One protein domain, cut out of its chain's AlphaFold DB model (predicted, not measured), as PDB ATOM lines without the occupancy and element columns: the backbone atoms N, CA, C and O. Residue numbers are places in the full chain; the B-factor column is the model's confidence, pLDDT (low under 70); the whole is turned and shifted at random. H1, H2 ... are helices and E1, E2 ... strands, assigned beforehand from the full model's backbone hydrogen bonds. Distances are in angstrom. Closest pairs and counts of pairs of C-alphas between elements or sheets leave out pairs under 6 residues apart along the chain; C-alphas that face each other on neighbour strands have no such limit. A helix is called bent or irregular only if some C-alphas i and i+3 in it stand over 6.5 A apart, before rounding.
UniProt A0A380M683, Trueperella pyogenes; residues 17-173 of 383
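This is residues 17 to 173 of the 383 residues of a protein of Trueperella pyogenes (UniProt A0A380M683). A two-stranded hairpin, E1 and E2, has helix H3 over it, and H4 runs side by side with H3; from H4 the shape steps outward through H5 to H6, and residues 153 to 173 fold back from H6 past H5. At the other end, residues 17 to 24 of H1 stick out. The printed part has 157 residues with six named helices and two named strands, in the order H1, H2, H3, E1, E2, H4, H5, H6; the sheet, in the order E1 - E2, is antiparallel, and the class is mostly helix. The whole is compact, with a radius of gyration of the C-alphas of 16.8 A, and spans 52 by 39 by 30 A.

H1, residues 17 to 26, begins at C-alpha 17 (7.254, 61.523, -5.198). H2, residues 28 to 31, measures 4.9 A. H3, residues 52 to 68, measures 24.6 A, is irregular, with C-alphas 53 and 56 7.3 A apart, and has a kink of 26 degrees near residue 59. E1, residues 73 to 78, measures 16.4 A, and E2, residues 83 to 88, 16.1 A. H4, residues 97 to 114, measures 25.6 A and begins at C-alpha 97 (-26.266, 41.340, 7.614). H5, residues 126 to 136, measures 14.5 A and is irregular, with C-alphas 128 and 131 7.9 A apart. H6, residues 139 to 152, measures 20.5 A and ends at C-alpha 152 (-11.562, 54.045, 39.903).

E1 and E2 form a hairpin, antiparallel at 161 degrees, with N 76 and O 85 at 2.9 A and N 85 and O 76 at 2.7 A, within hydrogen-bond range. Residues 48 to 49 pair antiparallel with residues 83 to 84 of E2. H3 is near both E1 and E2. H4 touches H3 with residues 104 to 112 alone, the closest C-alphas being those of Leu 62 and Ala 108, 6.6 A apart; they run opposite ways at a shallow tilt of 27 degrees. H4 touches H5 with residues 106 to 113 alone, closest at the C-alphas of Met 113 and Met 136, 6.8 A, the same way at a steep tilt of 47 degrees. H5 and H6 are close but not clearly touching, with the closest C-alphas, of Thr 134 and Leu 142, 7.6 A apart. H1 and H2 meet only through their link, and H2 is near E2. Every O i to N i+4 pair is within hydrogen-bond range in H4 and H6; H1 has 5 of 6, H3 11 of 13, H5 1 of 7 with 5 of 8 O i to N i+3 pairs, and H2 is too short for such a pair.

The two C-alphas farthest apart, of Glu 17 and Asp 155, are 53.8 A apart. The printed part has no cut. The links H2 to H3, 20 residues, and H4 to H5, 11 residues, are long. The mean pLDDT of the printed part is 94.3, and no printed residue is under 70.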
ATOM      1  N   GLU A  17       7.794  62.799  -4.711       92.88
ATOM      2  CA  GLU A  17       7.254  61.523  -5.198       92.88
ATOM      3  C   GLU A  17       7.089  60.493  -4.067       92.88
ATOM      4  O   GLU A  17       6.015  59.919  -3.890       92.88
ATOM      5  N   ALA A  18       8.115  60.312  -3.226       93.56
ATOM      6  CA  ALA A  18       8.023  59.422  -2.068       93.56
ATOM      7  C   ALA A  18       6.938  59.880  -1.077       93.56
ATOM      8  O   ALA A  18       6.227  59.047  -0.516       93.56
ATOM      9  N   ALA A  19       6.778  61.191  -0.874       89.44
ATOM     10  CA  ALA A  19       5.735  61.738  -0.009       89.44
ATOM     11  C   ALA A  19       4.322  61.466  -0.555       89.44
ATOM     12  O   ALA A  19       3.415  61.151   0.220       89.44
ATOM     13  N   GLU A  20       4.128  61.538  -1.874       89.31
ATOM     14  CA  GLU A  20       2.860  61.183  -2.518       89.31
ATOM     15  C   GLU A  20       2.535  59.692  -2.374       89.31
ATOM     16  O   GLU A  20       1.398  59.352  -2.038       89.31
ATOM     17  N   LEU A  21       3.523  58.808  -2.536       91.50
ATOM     18  CA  LEU A  21       3.348  57.368  -2.319       91.50
ATOM     19  C   LEU A  21       3.025  57.046  -0.852       91.50
ATOM     20  O   LEU A  21       2.078  56.311  -0.567       91.50
ATOM     21  N   TRP A  22       3.746  57.652   0.096       90.31
ATOM     22  CA  TRP A  22       3.460  57.505   1.528       90.31
ATOM     23  C   TRP A  22       2.068  58.000   1.904       90.31
ATOM     24  O   TRP A  22       1.430  57.423   2.789       90.31
ATOM     25  N   ARG A  23       1.563  59.033   1.217       87.19
ATOM     26  CA  ARG A  23       0.202  59.528   1.435       87.19
ATOM     27  C   ARG A  23      -0.841  58.451   1.147       87.19
ATOM     28  O   ARG A  23      -1.768  58.331   1.936       87.19
ATOM     29  N   ILE A  24      -0.669  57.627   0.109       89.12
ATOM     30  CA  ILE A  24      -1.599  56.523  -0.197       89.12
ATOM     31  C   ILE A  24      -1.718  55.576   1.008       89.12
ATOM     32  O   ILE A  24      -2.824  55.242   1.431       89.12
ATOM     33  N   ARG A  25      -0.586  55.193   1.613       88.31
ATOM     34  CA  ARG A  25      -0.572  54.337   2.810       88.31
ATOM     35  C   ARG A  25      -1.152  55.041   4.039       88.31
ATOM     36  O   ARG A  25      -1.878  54.407   4.807       88.31
ATOM     37  N   ALA A  26      -0.823  56.313   4.250       86.19
ATOM     38  CA  ALA A  26      -1.322  57.092   5.384       86.19
ATOM     39  C   ALA A  26      -2.847  57.300   5.315       86.19
ATOM     40  O   ALA A  26      -3.525  57.288   6.340       86.19
ATOM     41  N   ASP A  27      -3.387  57.420   4.105       88.62
ATOM     42  CA  ASP A  27      -4.810  57.626   3.839       88.62
ATOM     43  C   ASP A  27      -5.612  56.311   3.754       88.62
ATOM     44  O   ASP A  27      -6.839  56.345   3.609       88.62
ATOM     45  N   GLY A  28      -4.955  55.152   3.905       88.38
ATOM     46  CA  GLY A  28      -5.545  53.817   3.743       88.38
ATOM     47  C   GLY A  28      -6.821  53.587   4.559       88.38
ATOM     48  O   GLY A  28      -7.783  53.021   4.048       88.38
ATOM     49  N   ALA A  29      -6.893  54.124   5.783       85.12
ATOM     50  CA  ALA A  29      -8.087  54.018   6.625       85.12
ATOM     51  C   ALA A  29      -9.327  54.723   6.051       85.12
ATOM     52  O   ALA A  29     -10.452  54.330   6.355       85.12
ATOM     53  N   GLY A  30      -9.135  55.768   5.240       87.25
ATOM     54  CA  GLY A  30     -10.220  56.418   4.509       87.25
ATOM     55  C   GLY A  30     -10.482  55.782   3.147       87.25
ATOM     56  O   GLY A  30     -11.643  55.600   2.787       87.25
ATOM     57  N   LEU A  31      -9.418  55.418   2.422       89.06
ATOM     58  CA  LEU A  31      -9.508  54.813   1.088       89.06
ATOM     59  C   LEU A  31     -10.165  53.427   1.121       89.06
ATOM     60  O   LEU A  31     -10.949  53.104   0.236       89.06
ATOM     61  N   GLY A  32      -9.914  52.646   2.175       89.31
ATOM     62  CA  GLY A  32     -10.521  51.331   2.381       89.31
ATOM     63  C   GLY A  32     -12.016  51.365   2.701       89.31
ATOM     64  O   GLY A  32     -12.604  50.313   2.887       89.31
ATOM     65  N   GLY A  33     -12.665  52.534   2.771       89.81
ATOM     66  CA  GLY A  33     -14.106  52.638   3.041       89.81
ATOM     67  C   GLY A  33     -15.014  52.093   1.929       89.81
ATOM     68  O   GLY A  33     -16.238  52.158   2.068       89.81
ATOM     69  N   ARG A  34     -14.444  51.594   0.822       89.50
ATOM     70  CA  ARG A  34     -15.162  50.908  -0.256       89.50
ATOM     71  C   ARG A  34     -14.383  49.728  -0.813       89.50
ATOM     72  O   ARG A  34     -13.157  49.780  -0.889       89.50
ATOM     73  N   THR A  35     -15.107  48.713  -1.268       91.50
ATOM     74  CA  THR A  35     -14.538  47.608  -2.050       91.50
ATOM     75  C   THR A  35     -14.306  48.030  -3.506       91.50
ATOM     76  O   THR A  35     -14.850  49.050  -3.950       91.50
ATOM     77  N   PRO A  36     -13.539  47.256  -4.297       87.81
ATOM     78  CA  PRO A  36     -13.399  47.484  -5.738       87.81
ATOM     79  C   PRO A  36     -14.733  47.481  -6.500       87.81
ATOM     80  O   PRO A  36     -14.865  48.196  -7.492       87.81
ATOM     81  N   ALA A  37     -15.731  46.729  -6.019       89.38
ATOM     82  CA  ALA A  37     -17.089  46.729  -6.570       89.38
ATOM     83  C   ALA A  37     -17.873  48.021  -6.258       89.38
ATOM     84  O   ALA A  37     -18.928  48.267  -6.836       89.38
ATOM     85  N   GLY A  38     -17.344  48.876  -5.378       87.75
ATOM     86  CA  GLY A  38     -17.958  50.135  -4.967       87.75
ATOM     87  C   GLY A  38     -18.873  50.018  -3.748       87.75
ATOM     88  O   GLY A  38     -19.463  51.032  -3.356       87.75
ATOM     89  N   GLU A  39     -18.963  48.836  -3.132       90.38
ATOM     90  CA  GLU A  39     -19.759  48.621  -1.926       90.38
ATOM     91  C   GLU A  39     -19.133  49.288  -0.708       90.38
ATOM     92  O   GLU A  39     -17.917  49.461  -0.623       90.38
ATOM     93  N   ALA A  40     -19.982  49.716   0.226       91.06
ATOM     94  CA  ALA A  40     -19.527  50.338   1.460       91.06
ATOM     95  C   ALA A  40     -18.824  49.301   2.339       91.06
ATOM     96  O   ALA A  40     -19.399  48.263   2.639       91.06
ATOM     97  N   ALA A  41     -17.610  49.618   2.784       93.12
ATOM     98  CA  ALA A  41     -16.818  48.753   3.645       93.12
ATOM     99  C   ALA A  41     -16.652  49.385   5.032       93.12
ATOM    100  O   ALA A  41     -16.313  50.566   5.177       93.12
ATOM    101  N   TRP A  42     -16.911  48.597   6.071       91.69
ATOM    102  CA  TRP A  42     -17.116  49.079   7.431       91.69
ATOM    103  C   TRP A  42     -15.932  48.779   8.357       91.69
ATOM    104  O   TRP A  42     -15.211  47.799   8.148       91.69
ATOM    105  N   PRO A  43     -15.724  49.616   9.398       88.69
ATOM    106  CA  PRO A  43     -14.947  49.218  10.569       88.69
ATOM    107  C   PRO A  43     -15.511  47.971  11.245       88.69
ATOM    108  O   PRO A  43     -16.701  47.686  11.142       88.69
ATOM    109  N   GLY A  44     -14.665  47.299  12.020       84.44
ATOM    110  CA  GLY A  44     -15.038  46.123  12.805       84.44
ATOM    111  C   GLY A  44     -13.825  45.237  13.047       84.44
ATOM    112  O   GLY A  44     -13.227  45.273  14.121       84.44
ATOM    113  N   TRP A  45     -13.392  44.524  12.011       90.44
ATOM    114  CA  TRP A  45     -12.227  43.635  12.046       90.44
ATOM    115  C   TRP A  45     -10.955  44.299  11.497       90.44
ATOM    116  O   TRP A  45     -10.264  43.762  10.646       90.44
ATOM    117  N   GLU A  46     -10.648  45.519  11.927       83.00
ATOM    118  CA  GLU A  46      -9.617  46.343  11.281       83.00
ATOM    119  C   GLU A  46      -8.304  46.451  12.056       83.00
ATOM    120  O   GLU A  46      -7.580  47.420  11.865       83.00
ATOM    121  N   ASP A  47      -8.028  45.531  12.973       91.44
ATOM    122  CA  ASP A  47      -6.907  45.677  13.906       91.44
ATOM    123  C   ASP A  47      -6.406  44.350  14.479       91.44
ATOM    124  O   ASP A  47      -5.924  44.269  15.604       91.44
ATOM    125  N   SER A  48      -6.579  43.262  13.736       95.06
ATOM    126  CA  SER A  48      -6.123  41.963  14.215       95.06
ATOM    127  C   SER A  48      -4.604  41.865  14.114       95.06
ATOM    128  O   SER A  48      -4.045  42.189  13.063       95.06
ATOM    129  N   ALA A  49      -3.953  41.349  15.152       96.88
ATOM    130  CA  ALA A  49      -2.511  41.143  15.183       96.88
ATOM    131  C   ALA A  49      -2.171  39.688  15.512       96.88
ATOM    132  O   ALA A  49      -2.793  39.081  16.377       96.88
ATOM    133  N   VAL A  50      -1.174  39.123  14.839       97.69
ATOM    134  CA  VAL A  50      -0.610  37.792  15.128       97.69
ATOM    135  C   VAL A  50       0.917  37.888  15.133       97.69
ATOM    136  O   VAL A  50       1.446  38.836  14.557       97.69
ATOM    137  N   PRO A  51       1.654  36.927  15.720       97.56
ATOM    138  CA  PRO A  51       3.107  36.889  15.566       97.56
ATOM    139  C   PRO A  51       3.510  36.988  14.078       97.56
ATOM    140  O   PRO A  51       2.917  36.265  13.263       97.56
ATOM    141  N   PRO A  52       4.459  37.864  13.684       96.50
ATOM    142  CA  PRO A  52       4.769  38.133  12.273       96.50
ATOM    143  C   PRO A  52       5.081  36.879  11.446       96.50
ATOM    144  O   PRO A  52       4.656  36.758  10.296       96.50
ATOM    145  N   GLU A  53       5.746  35.889  12.039       96.31
ATOM    146  CA  GLU A  53       6.072  34.608  11.412       96.31
ATOM    147  C   GLU A  53       4.836  33.747  11.085       96.31
ATOM    148  O   GLU A  53       4.894  32.864  10.226       96.31
ATOM    149  N   LYS A  54       3.693  34.028  11.721       97.81
ATOM    150  CA  LYS A  54       2.399  33.366  11.492       97.81
ATOM    151  C   LYS A  54       1.451  34.175  10.602       97.81
ATOM    152  O   LYS A  54       0.385  33.665  10.248       97.81
ATOM    153  N   LEU A  55       1.831  35.391  10.196       96.12
ATOM    154  CA  LEU A  55       0.975  36.301   9.429       96.12
ATOM    155  C   LEU A  55       0.494  35.690   8.105       96.12
ATOM    156  O   LEU A  55      -0.682  35.781   7.771       96.12
ATOM    157  N   GLY A  56       1.384  35.033   7.356       95.38
ATOM    158  CA  GLY A  56       1.041  34.424   6.066       95.38
ATOM    159  C   GLY A  56      -0.087  33.385   6.168       95.38
ATOM    160  O   GLY A  56      -1.104  33.540   5.491       95.38
ATOM    161  N   PRO A  57       0.058  32.331   6.996       97.94
ATOM    162  CA  PRO A  57      -1.023  31.391   7.292       97.94
ATOM    163  C   PRO A  57      -2.304  32.059   7.812       97.94
ATOM    164  O   PRO A  57      -3.368  31.789   7.262       97.94
ATOM    165  N   TYR A  58      -2.200  32.988   8.772       97.69
ATOM    166  CA  TYR A  58      -3.352  33.726   9.307       97.69
ATOM    167  C   TYR A  58      -4.152  34.449   8.214       97.69
ATOM    168  O   TYR A  58      -5.373  34.320   8.145       97.69
ATOM    169  N   LEU A  59      -3.469  35.155   7.309       96.69
ATOM    170  CA  LEU A  59      -4.108  35.855   6.194       96.69
ATOM    171  C   LEU A  59      -4.825  34.896   5.233       96.69
ATOM    172  O   LEU A  59      -5.844  35.273   4.655       96.69
ATOM    173  N   ARG A  60      -4.325  33.668   5.040       97.50
ATOM    174  CA  ARG A  60      -5.010  32.667   4.203       97.50
ATOM    175  C   ARG A  60      -6.301  32.190   4.856       97.50
ATOM    176  O   ARG A  60      -7.318  32.161   4.170       97.50
ATOM    177  N   ASP A  61      -6.270  31.893   6.152       98.38
ATOM    178  CA  ASP A  61      -7.455  31.479   6.910       98.38
ATOM    179  C   ASP A  61      -8.498  32.603   6.975       98.38
ATOM    180  O   ASP A  61      -9.674  32.371   6.696       98.38
ATOM    181  N   LEU A  62      -8.070  33.840   7.254       97.44
ATOM    182  CA  LEU A  62      -8.957  35.006   7.283       97.44
ATOM    183  C   LEU A  62      -9.601  35.262   5.912       97.44
ATOM    184  O   LEU A  62     -10.809  35.472   5.827       97.44
ATOM    185  N   ARG A  63      -8.825  35.199   4.819       97.06
ATOM    186  CA  ARG A  63      -9.374  35.308   3.455       97.06
ATOM    187  C   ARG A  63     -10.303  34.146   3.112       97.06
ATOM    188  O   ARG A  63     -11.290  34.359   2.414       97.06
ATOM    189  N   GLY A  64     -10.005  32.942   3.598       98.38
ATOM    190  CA  GLY A  64     -10.884  31.781   3.481       98.38
ATOM    191  C   GLY A  64     -12.237  32.030   4.145       98.38
ATOM    192  O   GLY A  64     -13.267  31.808   3.514       98.38
ATOM    193  N   LEU A  65     -12.240  32.580   5.364       98.50
ATOM    194  CA  LEU A  65     -13.456  32.971   6.081       98.50
ATOM    195  C   LEU A  65     -14.251  34.044   5.326       98.50
ATOM    196  O   LEU A  65     -15.460  33.897   5.151       98.50
ATOM    197  N   MET A  66     -13.581  35.102   4.856       97.75
ATOM    198  CA  MET A  66     -14.219  36.156   4.056       97.75
ATOM    199  C   MET A  66     -14.871  35.569   2.799       97.75
ATOM    200  O   MET A  66     -16.059  35.778   2.566       97.75
ATOM    201  N   SER A  67     -14.139  34.739   2.048       98.12
ATOM    202  CA  SER A  67     -14.652  34.082   0.843       98.12
ATOM    203  C   SER A  67     -15.827  33.148   1.135       98.12
ATOM    204  O   SER A  67     -16.788  33.142   0.372       98.12
ATOM    205  N   ALA A  68     -15.777  32.370   2.220       98.50
ATOM    206  CA  ALA A  68     -16.854  31.458   2.609       98.50
ATOM    207  C   ALA A  68     -18.149  32.200   2.980       98.50
ATOM    208  O   ALA A  68     -19.240  31.658   2.822       98.50
ATOM    209  N   LYS A  69     -18.028  33.444   3.454       98.06
ATOM    210  CA  LYS A  69     -19.150  34.320   3.808       98.06
ATOM    211  C   LYS A  69     -19.533  35.309   2.703       98.06
ATOM    212  O   LYS A  69     -20.448  36.098   2.912       98.06
ATOM    213  N   GLY A  70     -18.866  35.259   1.546       97.00
ATOM    214  CA  GLY A  70     -19.122  36.162   0.423       97.00
ATOM    215  C   GLY A  70     -18.787  37.627   0.718       97.00
ATOM    216  O   GLY A  70     -19.456  38.506   0.194       97.00
ATOM    217  N   LEU A  71     -17.792  37.872   1.572       97.25
ATOM    218  CA  LEU A  71     -17.349  39.204   1.985       97.25
ATOM    219  C   LEU A  71     -16.052  39.591   1.266       97.25
ATOM    220  O   LEU A  71     -15.165  38.753   1.077       97.25
ATOM    221  N   ASP A  72     -15.913  40.870   0.940       95.50
ATOM    222  CA  ASP A  72     -14.713  41.472   0.367       95.50
ATOM    223  C   ASP A  72     -14.207  42.633   1.238       95.50
ATOM    224  O   ASP A  72     -14.900  43.190   2.095       95.50
ATOM    225  N   GLY A  73     -12.940  42.985   1.063       92.00
ATOM    226  CA  GLY A  73     -12.320  44.035   1.847       92.00
ATOM    227  C   GLY A  73     -10.879  44.313   1.468       92.00
ATOM    228  O   GLY A  73     -10.130  43.442   1.027       92.00
ATOM    229  N   LEU A  74     -10.465  45.558   1.688       88.44
ATOM    230  CA  LEU A  74      -9.090  45.977   1.448       88.44
ATOM    231  C   LEU A  74      -8.245  45.731   2.700       88.44
ATOM    232  O   LEU A  74      -8.453  46.387   3.721       88.44
ATOM    233  N   MET A  75      -7.272  44.824   2.601       90.19
ATOM    234  CA  MET A  75      -6.282  44.582   3.654       90.19
ATOM    235  C   MET A  75      -5.085  45.530   3.510       90.19
ATOM    236  O   MET A  75      -4.496  45.654   2.438       90.19
ATOM    237  N   TYR A  76      -4.702  46.176   4.604       89.88
ATOM    238  CA  TYR A  76      -3.530  47.043   4.724       89.88
ATOM    239  C   TYR A  76      -3.007  46.985   6.164       89.88
ATOM    240  O   TYR A  76      -3.603  46.334   7.010       89.88
ATOM    241  N   GLY A  77      -1.894  47.649   6.475       89.31
ATOM    242  CA  GLY A  77      -1.465  47.805   7.867       89.31
ATOM    243  C   GLY A  77       0.026  47.703   8.077       89.31
ATOM    244  O   GLY A  77       0.809  48.211   7.268       89.31
ATOM    245  N   HIS A  78       0.390  47.132   9.215       92.81
ATOM    246  CA  HIS A  78       1.741  47.060   9.746       92.81
ATOM    247  C   HIS A  78       2.191  45.599   9.721       92.81
ATOM    248  O   HIS A  78       2.353  44.951  10.747       92.81
ATOM    249  N   PHE A  79       2.362  45.055   8.511       91.38
ATOM    250  CA  PHE A  79       2.640  43.624   8.328       91.38
ATOM    251  C   PHE A  79       3.963  43.192   8.974       91.38
ATOM    252  O   PHE A  79       4.078  42.048   9.397       91.38
ATOM    253  N   GLY A  80       4.935  44.105   9.092       92.00
ATOM    254  CA  GLY A  80       6.174  43.857   9.838       92.00
ATOM    255  C   GLY A  80       5.935  43.556  11.321       92.00
ATOM    256  O   GLY A  80       6.670  42.763  11.898       92.00
ATOM    257  N   ASP A  81       4.863  44.107  11.889       94.56
ATOM    258  CA  ASP A  81       4.437  43.907  13.277       94.56
ATOM    259  C   ASP A  81       3.324  42.850  13.392       94.56
ATOM    260  O   ASP A  81       2.746  42.650  14.456       94.56
ATOM    261  N   GLY A  82       2.978  42.184  12.282       95.75
ATOM    262  CA  GLY A  82       1.899  41.198  12.233       95.75
ATOM    263  C   GLY A  82       0.490  41.782  12.401       95.75
ATOM    264  O   GLY A  82      -0.459  41.015  12.555       95.75
ATOM    265  N   CYS A  83       0.341  43.111  12.349       95.75
ATOM    266  CA  CYS A  83      -0.930  43.816  12.506       95.75
ATOM    267  C   CYS A  83      -1.579  44.130  11.149       95.75
ATOM    268  O   CYS A  83      -0.964  44.710  10.245       95.75
ATOM    269  N   VAL A  84      -2.845  43.737  11.012       93.75
ATOM    270  CA  VAL A  84      -3.636  43.825   9.785       93.75
ATOM    271  C   VAL A  84      -4.899  44.625  10.043       93.75
ATOM    272  O   VAL A  84      -5.704  44.297  10.915       93.75
ATOM    273  N   HIS A  85      -5.114  45.613   9.187       93.06
ATOM    274  CA  HIS A  85      -6.353  46.349   9.072       93.06
ATOM    275  C   HIS A  85      -7.118  45.896   7.835       93.06
ATOM    276  O   HIS A  85      -6.572  45.838   6.734       93.06
ATOM    277  N   VAL A  86      -8.406  45.621   8.000       92.56
ATOM    278  CA  VAL A  86      -9.336  45.389   6.903       92.56
ATOM    279  C   VAL A  86     -10.646  46.123   7.152       92.56
ATOM    280  O   VAL A  86     -11.148  46.199   8.272       92.56
ATOM    281  N   ARG A  87     -11.192  46.691   6.080       92.31
ATOM    282  CA  ARG A  87     -12.551  47.229   6.019       92.31
ATOM    283  C   ARG A  87     -13.381  46.249   5.210       92.31
ATOM    284  O   ARG A  87     -12.958  45.907   4.110       92.31
ATOM    285  N   ILE A  88     -14.513  45.808   5.746       95.31
ATOM    286  CA  ILE A  88     -15.278  44.687   5.180       95.31
ATOM    287  C   ILE A  88     -16.676  45.152   4.787       95.31
ATOM    288  O   ILE A  88     -17.321  45.884   5.542       95.31
ATOM    289  N   ASP A  89     -17.157  44.727   3.627       95.75
ATOM    290  CA  ASP A  89     -18.473  45.061   3.070       95.75
ATOM    291  C   ASP A  89     -19.645  44.307   3.707       95.75
ATOM    292  O   ASP A  89     -20.537  43.804   3.027       95.75
ATOM    293  N   PHE A  90     -19.693  44.274   5.042       96.19
ATOM    294  CA  PHE A  90     -20.839  43.707   5.744       96.19
ATOM    295  C   PHE A  90     -22.151  44.342   5.242       96.19
ATOM    296  O   PHE A  90     -22.285  45.575   5.291       96.19
ATOM    297  N   PRO A  91     -23.148  43.537   4.827       94.81
ATOM    298  CA  PRO A  91     -24.411  44.036   4.293       94.81
ATOM    299  C   PRO A  91     -25.345  44.469   5.431       94.81
ATOM    300  O   PRO A  91     -26.447  43.963   5.594       94.81
ATOM    301  N   LEU A  92     -24.901  45.414   6.266       93.94
ATOM    302  CA  LEU A  92     -25.576  45.845   7.502       93.94
ATOM    303  C   LEU A  92     -26.971  46.456   7.283       93.94
ATOM    304  O   LEU A  92     -27.683  46.710   8.249       93.94
ATOM    305  N   GLU A  93     -27.340  46.724   6.034       89.62
ATOM    306  CA  GLU A  93     -28.655  47.225   5.618       89.62
ATOM    307  C   GLU A  93     -29.656  46.083   5.350       89.62
ATOM    308  O   GLU A  93     -30.853  46.327   5.215       89.62
ATOM    309  N   GLU A  94     -29.187  44.835   5.284       92.06
ATOM    310  CA  GLU A  94     -29.988  43.656   4.968       92.06
ATOM    311  C   GLU A  94     -30.382  42.875   6.229       92.06
ATOM    312  O   GLU A  94     -29.644  42.827   7.215       92.06
ATOM    313  N   ALA A  95     -31.525  42.181   6.180       88.44
ATOM    314  CA  ALA A  95     -32.084  41.443   7.321       88.44
ATOM    315  C   ALA A  95     -31.137  40.371   7.911       88.44
ATOM    316  O   ALA A  95     -31.235  40.050   9.092       88.44
ATOM    317  N   GLY A  96     -30.210  39.831   7.110       95.19
ATOM    318  CA  GLY A  96     -29.199  38.857   7.543       95.19
ATOM    319  C   GLY A  96     -27.813  39.447   7.829       95.19
ATOM    320  O   GLY A  96     -26.932  38.724   8.293       95.19
ATOM    321  N   GLY A  97     -27.599  40.741   7.577       96.31
ATOM    322  CA  GLY A  97     -26.266  41.340   7.614       96.31
ATOM    323  C   GLY A  97     -25.660  41.443   9.006       96.31
ATOM    324  O   GLY A  97     -24.471  41.187   9.181       96.31
ATOM    325  N   VAL A  98     -26.471  41.773  10.014       96.94
ATOM    326  CA  VAL A  98     -26.006  41.846  11.409       96.94
ATOM    327  C   VAL A  98     -25.635  40.459  11.957       96.94
ATOM    328  O   VAL A  98     -24.511  40.319  12.444       96.94
ATOM    329  N   PRO A  99     -26.479  39.411  11.820       97.56
ATOM    330  CA  PRO A  99     -26.077  38.045  12.161       97.56
ATOM    331  C   PRO A  99     -24.819  37.572  11.423       97.56
ATOM    332  O   PRO A  99     -23.947  36.957  12.036       97.56
ATOM    333  N   LEU A 100     -24.689  37.889  10.127       98.00
ATOM    334  CA  LEU A 100     -23.503  37.551   9.336       98.00
ATOM    335  C   LEU A 100     -22.240  38.223   9.887       98.00
ATOM    336  O   LEU A 100     -21.217  37.558  10.057       98.00
ATOM    337  N   MET A 101     -22.318  39.524  10.190       97.69
ATOM    338  CA  MET A 101     -21.224  40.284  10.793       97.69
ATOM    339  C   MET A 101     -20.829  39.690  12.148       97.69
ATOM    340  O   MET A 101     -19.646  39.468  12.385       97.69
ATOM    341  N   ARG A 102     -21.799  39.388  13.021       97.38
ATOM    342  CA  ARG A 102     -21.545  38.749  14.320       97.38
ATOM    343  C   ARG A 102     -20.805  37.422  14.155       97.38
ATOM    344  O   ARG A 102     -19.741  37.252  14.745       97.38
ATOM    345  N   ALA A 103     -21.321  36.526  13.314       98.12
ATOM    346  CA  ALA A 103     -20.692  35.232  13.058       98.12
ATOM    347  C   ALA A 103     -19.265  35.392  12.509       98.12
ATOM    348  O   ALA A 103     -18.347  34.712  12.957       98.12
ATOM    349  N   PHE A 104     -19.052  36.336  11.584       98.25
ATOM    350  CA  PHE A 104     -17.711  36.656  11.097       98.25
ATOM    351  C   PHE A 104     -16.785  37.122  12.226       98.25
ATOM    352  O   PHE A 104     -15.679  36.609  12.334       98.25
ATOM    353  N   MET A 105     -17.212  38.072  13.062       97.69
ATOM    354  CA  MET A 105     -16.382  38.622  14.143       97.69
ATOM    355  C   MET A 105     -15.985  37.546  15.165       97.69
ATOM    356  O   MET A 105     -14.844  37.515  15.629       97.69
ATOM    357  N   GLU A 106     -16.907  36.642  15.491       97.62
ATOM    358  CA  GLU A 106     -16.671  35.510  16.389       97.62
ATOM    359  C   GLU A 106     -15.691  34.489  15.787       97.62
ATOM    360  O   GLU A 106     -14.687  34.154  16.414       97.62
ATOM    361  N   GLU A 107     -15.918  34.048  14.547       98.19
ATOM    362  CA  GLU A 107     -15.040  33.085  13.870       98.19
ATOM    363  C   GLU A 107     -13.653  33.674  13.570       98.19
ATOM    364  O   GLU A 107     -12.639  32.989  13.713       98.19
ATOM    365  N   ALA A 108     -13.580  34.953  13.193       97.75
ATOM    366  CA  ALA A 108     -12.318  35.652  12.964       97.75
ATOM    367  C   ALA A 108     -11.510  35.798  14.263       97.75
ATOM    368  O   ALA A 108     -10.285  35.647  14.246       97.75
ATOM    369  N   THR A 109     -12.191  35.996  15.398       97.62
ATOM    370  CA  THR A 109     -11.569  35.937  16.730       97.62
ATOM    371  C   THR A 109     -10.941  34.581  16.981       97.62
ATOM    372  O   THR A 109      -9.763  34.512  17.329       97.62
ATOM    373  N   ASP A 110     -11.682  33.503  16.737       97.62
ATOM    374  CA  ASP A 110     -11.166  32.152  16.937       97.62
ATOM    375  C   ASP A 110      -9.972  31.866  16.016       97.62
ATOM    376  O   ASP A 110      -9.001  31.239  16.440       97.62
ATOM    377  N   ILE A 111      -9.998  32.359  14.768       98.00
ATOM    378  CA  ILE A 111      -8.844  32.299  13.858       98.00
ATOM    379  C   ILE A 111      -7.642  33.010  14.489       98.00
ATOM    380  O   ILE A 111      -6.592  32.389  14.636       98.00
ATOM    381  N   ALA A 112      -7.775  34.278  14.894       97.44
ATOM    382  CA  ALA A 112      -6.671  35.035  15.487       97.44
ATOM    383  C   ALA A 112      -6.100  34.338  16.736       97.44
ATOM    384  O   ALA A 112      -4.880  34.232  16.882       97.44
ATOM    385  N   MET A 113      -6.963  33.782  17.594       97.19
ATOM    386  CA  MET A 113      -6.549  33.049  18.795       97.19
ATOM    387  C   MET A 113      -5.778  31.769  18.480       97.19
ATOM    388  O   MET A 113      -4.774  31.496  19.137       97.19
ATOM    389  N   ARG A 114      -6.156  31.010  17.439       97.69
ATOM    390  CA  ARG A 114      -5.389  29.820  17.011       97.69
ATOM    391  C   ARG A 114      -3.948  30.147  16.627       97.69
ATOM    392  O   ARG A 114      -3.062  29.311  16.792       97.69
ATOM    393  N   TYR A 115      -3.696  31.364  16.150       97.88
ATOM    394  CA  TYR A 115      -2.346  31.833  15.845       97.88
ATOM    395  C   TYR A 115      -1.631  32.472  17.048       97.88
ATOM    396  O   TYR A 115      -0.443  32.787  16.945       97.88
ATOM    397  N   GLY A 116      -2.285  32.578  18.209       95.94
ATOM    398  CA  GLY A 116      -1.763  33.262  19.395       95.94
ATOM    399  C   GLY A 116      -1.769  34.784  19.241       95.94
ATOM    400  O   GLY A 116      -0.830  35.443  19.675       95.94
ATOM    401  N   GLY A 117      -2.765  35.313  18.528       95.94
ATOM    402  CA  GLY A 117      -2.905  36.731  18.218       95.94
ATOM    403  C   GLY A 117      -3.840  37.505  19.146       95.94
ATOM    404  O   GLY A 117      -4.139  37.090  20.260       95.94
ATOM    405  N   SER A 118      -4.316  38.639  18.637       95.19
ATOM    406  CA  SER A 118      -5.266  39.574  19.241       95.19
ATOM    407  C   SER A 118      -6.235  40.090  18.173       95.19
ATOM    408  O   SER A 118      -5.858  40.235  17.009       95.19
ATOM    409  N   MET A 119      -7.473  40.412  18.557       94.19
ATOM    410  CA  MET A 119      -8.419  41.134  17.688       94.19
ATOM    411  C   MET A 119      -8.197  42.657  17.665       94.19
ATOM    412  O   MET A 119      -8.864  43.362  16.908       94.19
ATOM    413  N   SER A 120      -7.304  43.150  18.528       92.19
ATOM    414  CA  SER A 120      -6.958  44.560  18.690       92.19
ATOM    415  C   SER A 120      -5.450  44.702  18.935       92.19
ATOM    416  O   SER A 120      -4.955  44.350  20.009       92.19
ATOM    417  N   GLY A 121      -4.722  45.203  17.943       90.50
ATOM    418  CA  GLY A 121      -3.304  45.536  18.004       90.50
ATOM    419  C   GLY A 121      -3.052  46.956  18.514       90.50
ATOM    420  O   GLY A 121      -2.330  47.122  19.495       90.50
ATOM    421  N   GLU A 122      -3.648  47.973  17.880       91.06
ATOM    422  CA  GLU A 122      -3.365  49.393  18.166       91.06
ATOM    423  C   GLU A 122      -4.600  50.268  18.461       91.06
ATOM    424  O   GLU A 122      -4.486  51.302  19.121       91.06
ATOM    425  N   HIS A 123      -5.791  49.883  18.000       90.00
ATOM    426  CA  HIS A 123      -7.012  50.690  18.094       90.00
ATOM    427  C   HIS A 123      -7.721  50.575  19.451       90.00
ATOM    428  O   HIS A 123      -8.559  51.422  19.783       90.00
ATOM    429  N   GLY A 124      -7.403  49.534  20.220       91.25
ATOM    430  CA  GLY A 124      -8.127  49.153  21.427       91.25
ATOM    431  C   GLY A 124      -9.445  48.435  21.118       91.25
ATOM    432  O   GLY A 124      -9.967  48.451  19.998       91.25
ATOM    433  N   ASP A 125     -10.022  47.805  22.139       92.75
ATOM    434  CA  ASP A 125     -11.214  46.975  21.947       92.75
ATOM    435  C   ASP A 125     -12.468  47.831  21.756       92.75
ATOM    436  O   ASP A 125     -13.257  47.645  20.822       92.75
ATOM    437  N   GLY A 126     -12.650  48.801  22.658       92.69
ATOM    438  CA  GLY A 126     -13.836  49.646  22.704       92.69
ATOM    439  C   GLY A 126     -15.131  48.828  22.711       92.69
ATOM    440  O   GLY A 126     -15.152  47.621  22.955       92.69
ATOM    441  N   ARG A 127     -16.257  49.469  22.404       92.81
ATOM    442  CA  ARG A 127     -17.544  48.758  22.356       92.81
ATOM    443  C   ARG A 127     -17.620  47.714  21.234       92.81
ATOM    444  O   ARG A 127     -18.364  46.753  21.357       92.81
ATOM    445  N   ALA A 128     -16.831  47.886  20.173       92.12
ATOM    446  CA  ALA A 128     -16.858  47.025  18.993       92.12
ATOM    447  C   ALA A 128     -16.334  45.601  19.249       92.12
ATOM    448  O   ALA A 128     -16.679  44.693  18.498       92.12
ATOM    449  N   ARG A 129     -15.485  45.413  20.272       94.00
ATOM    450  CA  ARG A 129     -14.780  44.140  20.513       94.00
ATOM    451  C   ARG A 129     -14.887  43.621  21.944       94.00
ATOM    452  O   ARG A 129     -14.603  42.455  22.180       94.00
ATOM    453  N   SER A 130     -15.345  44.445  22.891       95.62
ATOM    454  CA  SER A 130     -15.326  44.079  24.317       95.62
ATOM    455  C   SER A 130     -16.085  42.786  24.652       95.62
ATOM    456  O   SER A 130     -15.648  42.056  25.534       95.62
ATOM    457  N   GLU A 131     -17.191  42.468  23.961       96.50
ATOM    458  CA  GLU A 131     -17.919  41.197  24.168       96.50
ATOM    459  C   GLU A 131     -17.021  39.974  23.896       96.50
ATOM    460  O   GLU A 131     -17.089  38.962  24.597       96.50
ATOM    461  N   LEU A 132     -16.132  40.087  22.910       96.75
ATOM    462  CA  LEU A 132     -15.293  38.998  22.424       96.75
ATOM    463  C   LEU A 132     -14.030  38.791  23.274       96.75
ATOM    464  O   LEU A 132     -13.306  37.821  23.061       96.75
ATOM    465  N   LEU A 133     -13.777  39.640  24.278       96.44
ATOM    466  CA  LEU A 133     -12.641  39.481  25.194       96.44
ATOM    467  C   LEU A 133     -12.691  38.164  25.975       96.44
ATOM    468  O   LEU A 133     -11.645  37.630  26.328       96.44
ATOM    469  N   THR A 134     -13.885  37.603  26.176       95.19
ATOM    470  CA  THR A 134     -14.093  36.266  26.762       95.19
ATOM    471  C   THR A 134     -13.470  35.136  25.946       95.19
ATOM    472  O   THR A 134     -13.193  34.072  26.492       95.19
ATOM    473  N   ARG A 135     -13.209  35.367  24.655       94.56
ATOM    474  CA  ARG A 135     -12.513  34.424  23.773       94.56
ATOM    475  C   ARG A 135     -10.991  34.584  23.814       94.56
ATOM    476  O   ARG A 135     -10.283  33.666  23.420       94.56
ATOM    477  N   MET A 136     -10.492  35.733  24.275       93.88
ATOM    478  CA  MET A 136      -9.057  36.039  24.342       93.88
ATOM    479  C   MET A 136      -8.457  35.811  25.723       93.88
ATOM    480  O   MET A 136      -7.345  35.302  25.851       93.88
ATOM    481  N   TYR A 137      -9.177  36.237  26.756       94.88
ATOM    482  CA  TYR A 137      -8.685  36.264  28.120       94.88
ATOM    483  C   TYR A 137      -9.429  35.252  28.983       94.88
ATOM    484  O   TYR A 137     -10.654  35.140  28.892       94.88
ATOM    485  N   PRO A 138      -8.714  34.539  29.866       95.75
ATOM    486  CA  PRO A 138      -9.362  33.658  30.816       95.75
ATOM    487  C   PRO A 138     -10.150  34.488  31.852       95.75
ATOM    488  O   PRO A 138      -9.814  35.657  32.090       95.75
ATOM    489  N   PRO A 139     -11.170  33.902  32.509       96.94
ATOM    490  CA  PRO A 139     -12.074  34.630  33.403       96.94
ATOM    491  C   PRO A 139     -11.372  35.468  34.479       96.94
ATOM    492  O   PRO A 139     -11.784  36.593  34.740       96.94
ATOM    493  N   GLN A 140     -10.254  34.983  35.025       98.00
ATOM    494  CA  GLN A 140      -9.508  35.660  36.093       98.00
ATOM    495  C   GLN A 140      -8.930  37.015  35.650       98.00
ATOM    496  O   GLN A 140      -8.826  37.946  36.446       98.00
ATOM    497  N   ILE A 141      -8.560  37.150  34.373       97.56
ATOM    498  CA  ILE A 141      -8.058  38.418  33.823       97.56
ATOM    499  C   ILE A 141      -9.209  39.410  33.638       97.56
ATOM    500  O   ILE A 141      -9.066  40.591  33.952       97.56
ATOM    501  N   LEU A 142     -10.373  38.933  33.195       97.38
ATOM    502  CA  LEU A 142     -11.566  39.769  33.047       97.38
ATOM    503  C   LEU A 142     -12.105  40.238  34.407       97.38
ATOM    504  O   LEU A 142     -12.526  41.386  34.544       97.38
ATOM    505  N   GLU A 143     -12.034  39.384  35.428       97.69
ATOM    506  CA  GLU A 143     -12.324  39.750  36.819       97.69
ATOM    507  C   GLU A 143     -11.376  40.845  37.317       97.69
ATOM    508  O   GLU A 143     -11.830  41.819  37.919       97.69
ATOM    509  N   LEU A 144     -10.077  40.748  37.003       98.25
ATOM    510  CA  LEU A 144      -9.103  41.787  37.338       98.25
ATOM    511  C   LEU A 144      -9.421  43.118  36.640       98.25
ATOM    512  O   LEU A 144      -9.360  44.166  37.285       98.25
ATOM    513  N   PHE A 145      -9.813  43.101  35.361       97.56
ATOM    514  CA  PHE A 145     -10.278  44.315  34.672       97.56
ATOM    515  C   PHE A 145     -11.469  44.933  35.415       97.56
ATOM    516  O   PHE A 145     -11.505  46.145  35.643       97.56
ATOM    517  N   GLY A 146     -12.411  44.091  35.855       97.56
ATOM    518  CA  GLY A 146     -13.559  44.494  36.663       97.56
ATOM    519  C   GLY A 146     -13.180  45.116  38.007       97.56
ATOM    520  O   GLY A 146     -13.734  46.154  38.370       97.56
ATOM    521  N   ALA A 147     -12.213  44.533  38.717       98.25
ATOM    522  CA  ALA A 147     -11.727  45.047  39.996       98.25
ATOM    523  C   ALA A 147     -11.046  46.416  39.843       98.25
ATOM    524  O   ALA A 147     -11.323  47.334  40.615       98.25
ATOM    525  N   VAL A 148     -10.210  46.588  38.812       98.12
ATOM    526  CA  VAL A 148      -9.583  47.884  38.504       98.12
ATOM    527  C   VAL A 148     -10.648  48.927  38.169       98.12
ATOM    528  O   VAL A 148     -10.613  50.035  38.703       98.12
ATOM    529  N   LYS A 149     -11.635  48.573  37.337       97.81
ATOM    530  CA  LYS A 149     -12.762  49.455  37.013       97.81
ATOM    531  C   LYS A 149     -13.510  49.900  38.272       97.81
ATOM    532  O   LYS A 149     -13.751  51.090  38.422       97.81
ATOM    533  N   ALA A 150     -13.821  48.978  39.182       97.50
ATOM    534  CA  ALA A 150     -14.544  49.283  40.418       97.50
ATOM    535  C   ALA A 150     -13.748  50.176  41.387       97.50
ATOM    536  O   ALA A 150     -14.346  50.950  42.128       97.50
ATOM    537  N   LEU A 151     -12.411  50.102  41.371       98.19
ATOM    538  CA  LEU A 151     -11.560  50.954  42.203       98.19
ATOM    539  C   LEU A 151     -11.605  52.428  41.771       98.19
ATOM    540  O   LEU A 151     -11.597  53.316  42.620       98.19
ATOM    541  N   PHE A 152     -11.625  52.686  40.460       98.00
ATOM    542  CA  PHE A 152     -11.562  54.045  39.903       98.00
ATOM    543  C   PHE A 152     -12.923  54.623  39.498       98.00
ATOM    544  O   PHE A 152     -13.049  55.837  39.367       98.00
ATOM    545  N   ASP A 153     -13.923  53.774  39.279       98.19
ATOM    546  CA  ASP A 153     -15.270  54.159  38.861       98.19
ATOM    547  C   ASP A 153     -16.318  53.243  39.519       98.19
ATOM    548  O   ASP A 153     -16.908  52.384  38.850       98.19
ATOM    549  N   PRO A 154     -16.515  53.373  40.847       96.62
ATOM    550  CA  PRO A 154     -17.414  52.507  41.613       96.62
ATOM    551  C   PRO A 154     -18.881  52.622  41.176       96.62
ATOM    552  O   PRO A 154     -19.616  51.643  41.273       96.62
ATOM    553  N   ASP A 155     -19.282  53.781  40.646       97.12
ATOM    554  CA  ASP A 155     -20.646  54.054  40.176       97.12
ATOM    555  C   ASP A 155     -20.844  53.746  38.675       97.12
ATOM    556  O   ASP A 155     -21.931  53.948  38.137       97.12
ATOM    557  N   ASP A 156     -19.803  53.251  37.993       96.44
ATOM    558  CA  ASP A 156     -19.800  52.869  36.571       96.44
ATOM    559  C   ASP A 156     -20.235  53.987  35.596       96.44
ATOM    560  O   ASP A 156     -20.905  53.738  34.588       96.44
ATOM    561  N   VAL A 157     -19.857  55.241  35.868       97.19
ATOM    562  CA  VAL A 157     -20.262  56.401  35.050       97.19
ATOM    563  C   VAL A 157     -19.344  56.648  33.846       97.19
ATOM    564  O   VAL A 157     -19.744  57.277  32.860       97.19
ATOM    565  N   LEU A 158     -18.106  56.150  33.878       96.38
ATOM    566  CA  LEU A 158     -17.096  56.368  32.843       96.38
ATOM    567  C   LEU A 158     -17.155  55.282  31.759       96.38
ATOM    568  O   LEU A 158     -16.480  54.257  31.837       96.38
ATOM    569  N   ASN A 159     -17.906  55.550  30.689       94.69
ATOM    570  CA  ASN A 159     -18.032  54.686  29.503       94.69
ATOM    571  C   ASN A 159     -18.498  53.244  29.821       94.69
ATOM    572  O   ASN A 159     -17.787  52.284  29.503       94.69
ATOM    573  N   PRO A 160     -19.690  53.075  30.423       95.94
ATOM    574  CA  PRO A 160     -20.219  51.768  30.795       95.94
ATOM    575  C   PRO A 160     -20.373  50.824  29.593       95.94
ATOM    576  O   PRO A 160     -20.640  51.233  28.449       95.94
ATOM    577  N   GLY A 161     -20.218  49.529  29.870       95.81
ATOM    578  CA  GLY A 161     -20.369  48.462  28.883       95.81
ATOM    579  C   GLY A 161     -19.197  48.302  27.912       95.81
ATOM    580  O   GLY A 161     -19.388  47.751  26.826       95.81
ATOM    581  N   VAL A 162     -18.016  48.814  28.266       96.00
ATOM    582  CA  VAL A 162     -16.771  48.718  27.488       96.00
ATOM    583  C   VAL A 162     -15.673  48.129  28.374       96.00
ATOM    584  O   VAL A 162     -15.483  48.588  29.498       96.00
ATOM    585  N   LEU A 163     -14.953  47.128  27.857       94.94
ATOM    586  CA  LEU A 163     -13.978  46.238  28.513       94.94
ATOM    587  C   LEU A 163     -14.547  45.390  29.659       94.94
ATOM    588  O   LEU A 163     -14.319  44.186  29.713       94.94
ATOM    589  N   VAL A 164     -15.309  46.007  30.557       95.44
ATOM    590  CA  VAL A 164     -15.926  45.385  31.729       95.44
ATOM    591  C   VAL A 164     -17.440  45.404  31.567       95.44
ATOM    592  O   VAL A 164     -18.006  46.417  31.153       95.44
ATOM    593  N   ARG A 165     -18.089  44.278  31.907       94.50
ATOM    594  CA  ARG A 165     -19.541  44.059  31.734       94.50
ATOM    595  C   ARG A 165     -20.000  44.489  30.330       94.50
ATOM    596  O   ARG A 165     -20.856  45.367  30.209       94.50
ATOM    597  N   PRO A 166     -19.372  43.951  29.269       96.31
ATOM    598  CA  PRO A 166     -19.537  44.482  27.929       96.31
ATOM    599  C   PRO A 166     -20.978  44.358  27.448       96.31
ATOM    600  O   PRO A 166     -21.658  43.363  27.698       96.31
ATOM    601  N   ARG A 167     -21.427  45.370  26.708       96.62
ATOM    602  CA  ARG A 167     -22.655  45.255  25.923       96.62
ATOM    603  C   ARG A 167     -22.443  44.306  24.733       96.62
ATOM    604  O   ARG A 167     -21.309  44.206  24.262       96.62
ATOM    605  N   PRO A 168     -23.511  43.682  24.201       96.38
ATOM    606  CA  PRO A 168     -23.402  42.865  22.993       96.38
ATOM    607  C   PRO A 168     -22.842  43.667  21.808       96.38
ATOM    608  O   PRO A 168     -23.202  44.835  21.623       96.38
ATOM    609  N   LEU A 169     -21.986  43.038  20.998       93.75
ATOM    610  CA  LEU A 169     -21.225  43.638  19.894       93.75
ATOM    611  C   LEU A 169     -22.117  44.270  18.821       93.75
ATOM    612  O   LEU A 169     -21.707  45.207  18.139       93.75
ATOM    613  N   ASP A 170     -23.343  43.776  18.676       94.88
ATOM    614  CA  ASP A 170     -24.319  44.209  17.679       94.88
ATOM    615  C   ASP A 170     -25.397  45.158  18.230       94.88
ATOM    616  O   ASP A 170     -26.228  45.653  17.469       94.88
ATOM    617  N   ALA A 171     -25.367  45.483  19.527       92.94
ATOM    618  CA  ALA A 171     -26.440  46.237  20.172       92.94
ATOM    619  C   ALA A 171     -26.493  47.730  19.781       92.94
ATOM    620  O   ALA A 171     -27.551  48.345  19.874       92.94
ATOM    621  N   ASP A 172     -25.368  48.332  19.370       90.00
ATOM    622  CA  ASP A 172     -25.258  49.768  19.022       90.00
ATOM    623  C   ASP A 172     -24.836  50.015  17.567       90.00
ATOM    624  O   ASP A 172     -24.210  51.033  17.241       90.00
ATOM    625  N   LEU A 173     -25.125  49.080  16.662       91.88
ATOM    626  CA  LEU A 173     -24.763  49.269  15.264       91.88
ATOM    627  C   LEU A 173     -25.581  50.401  14.652       91.88
ATOM    628  O   LEU A 173     -26.805  50.356  14.581       91.88
TER     629      LEU A 173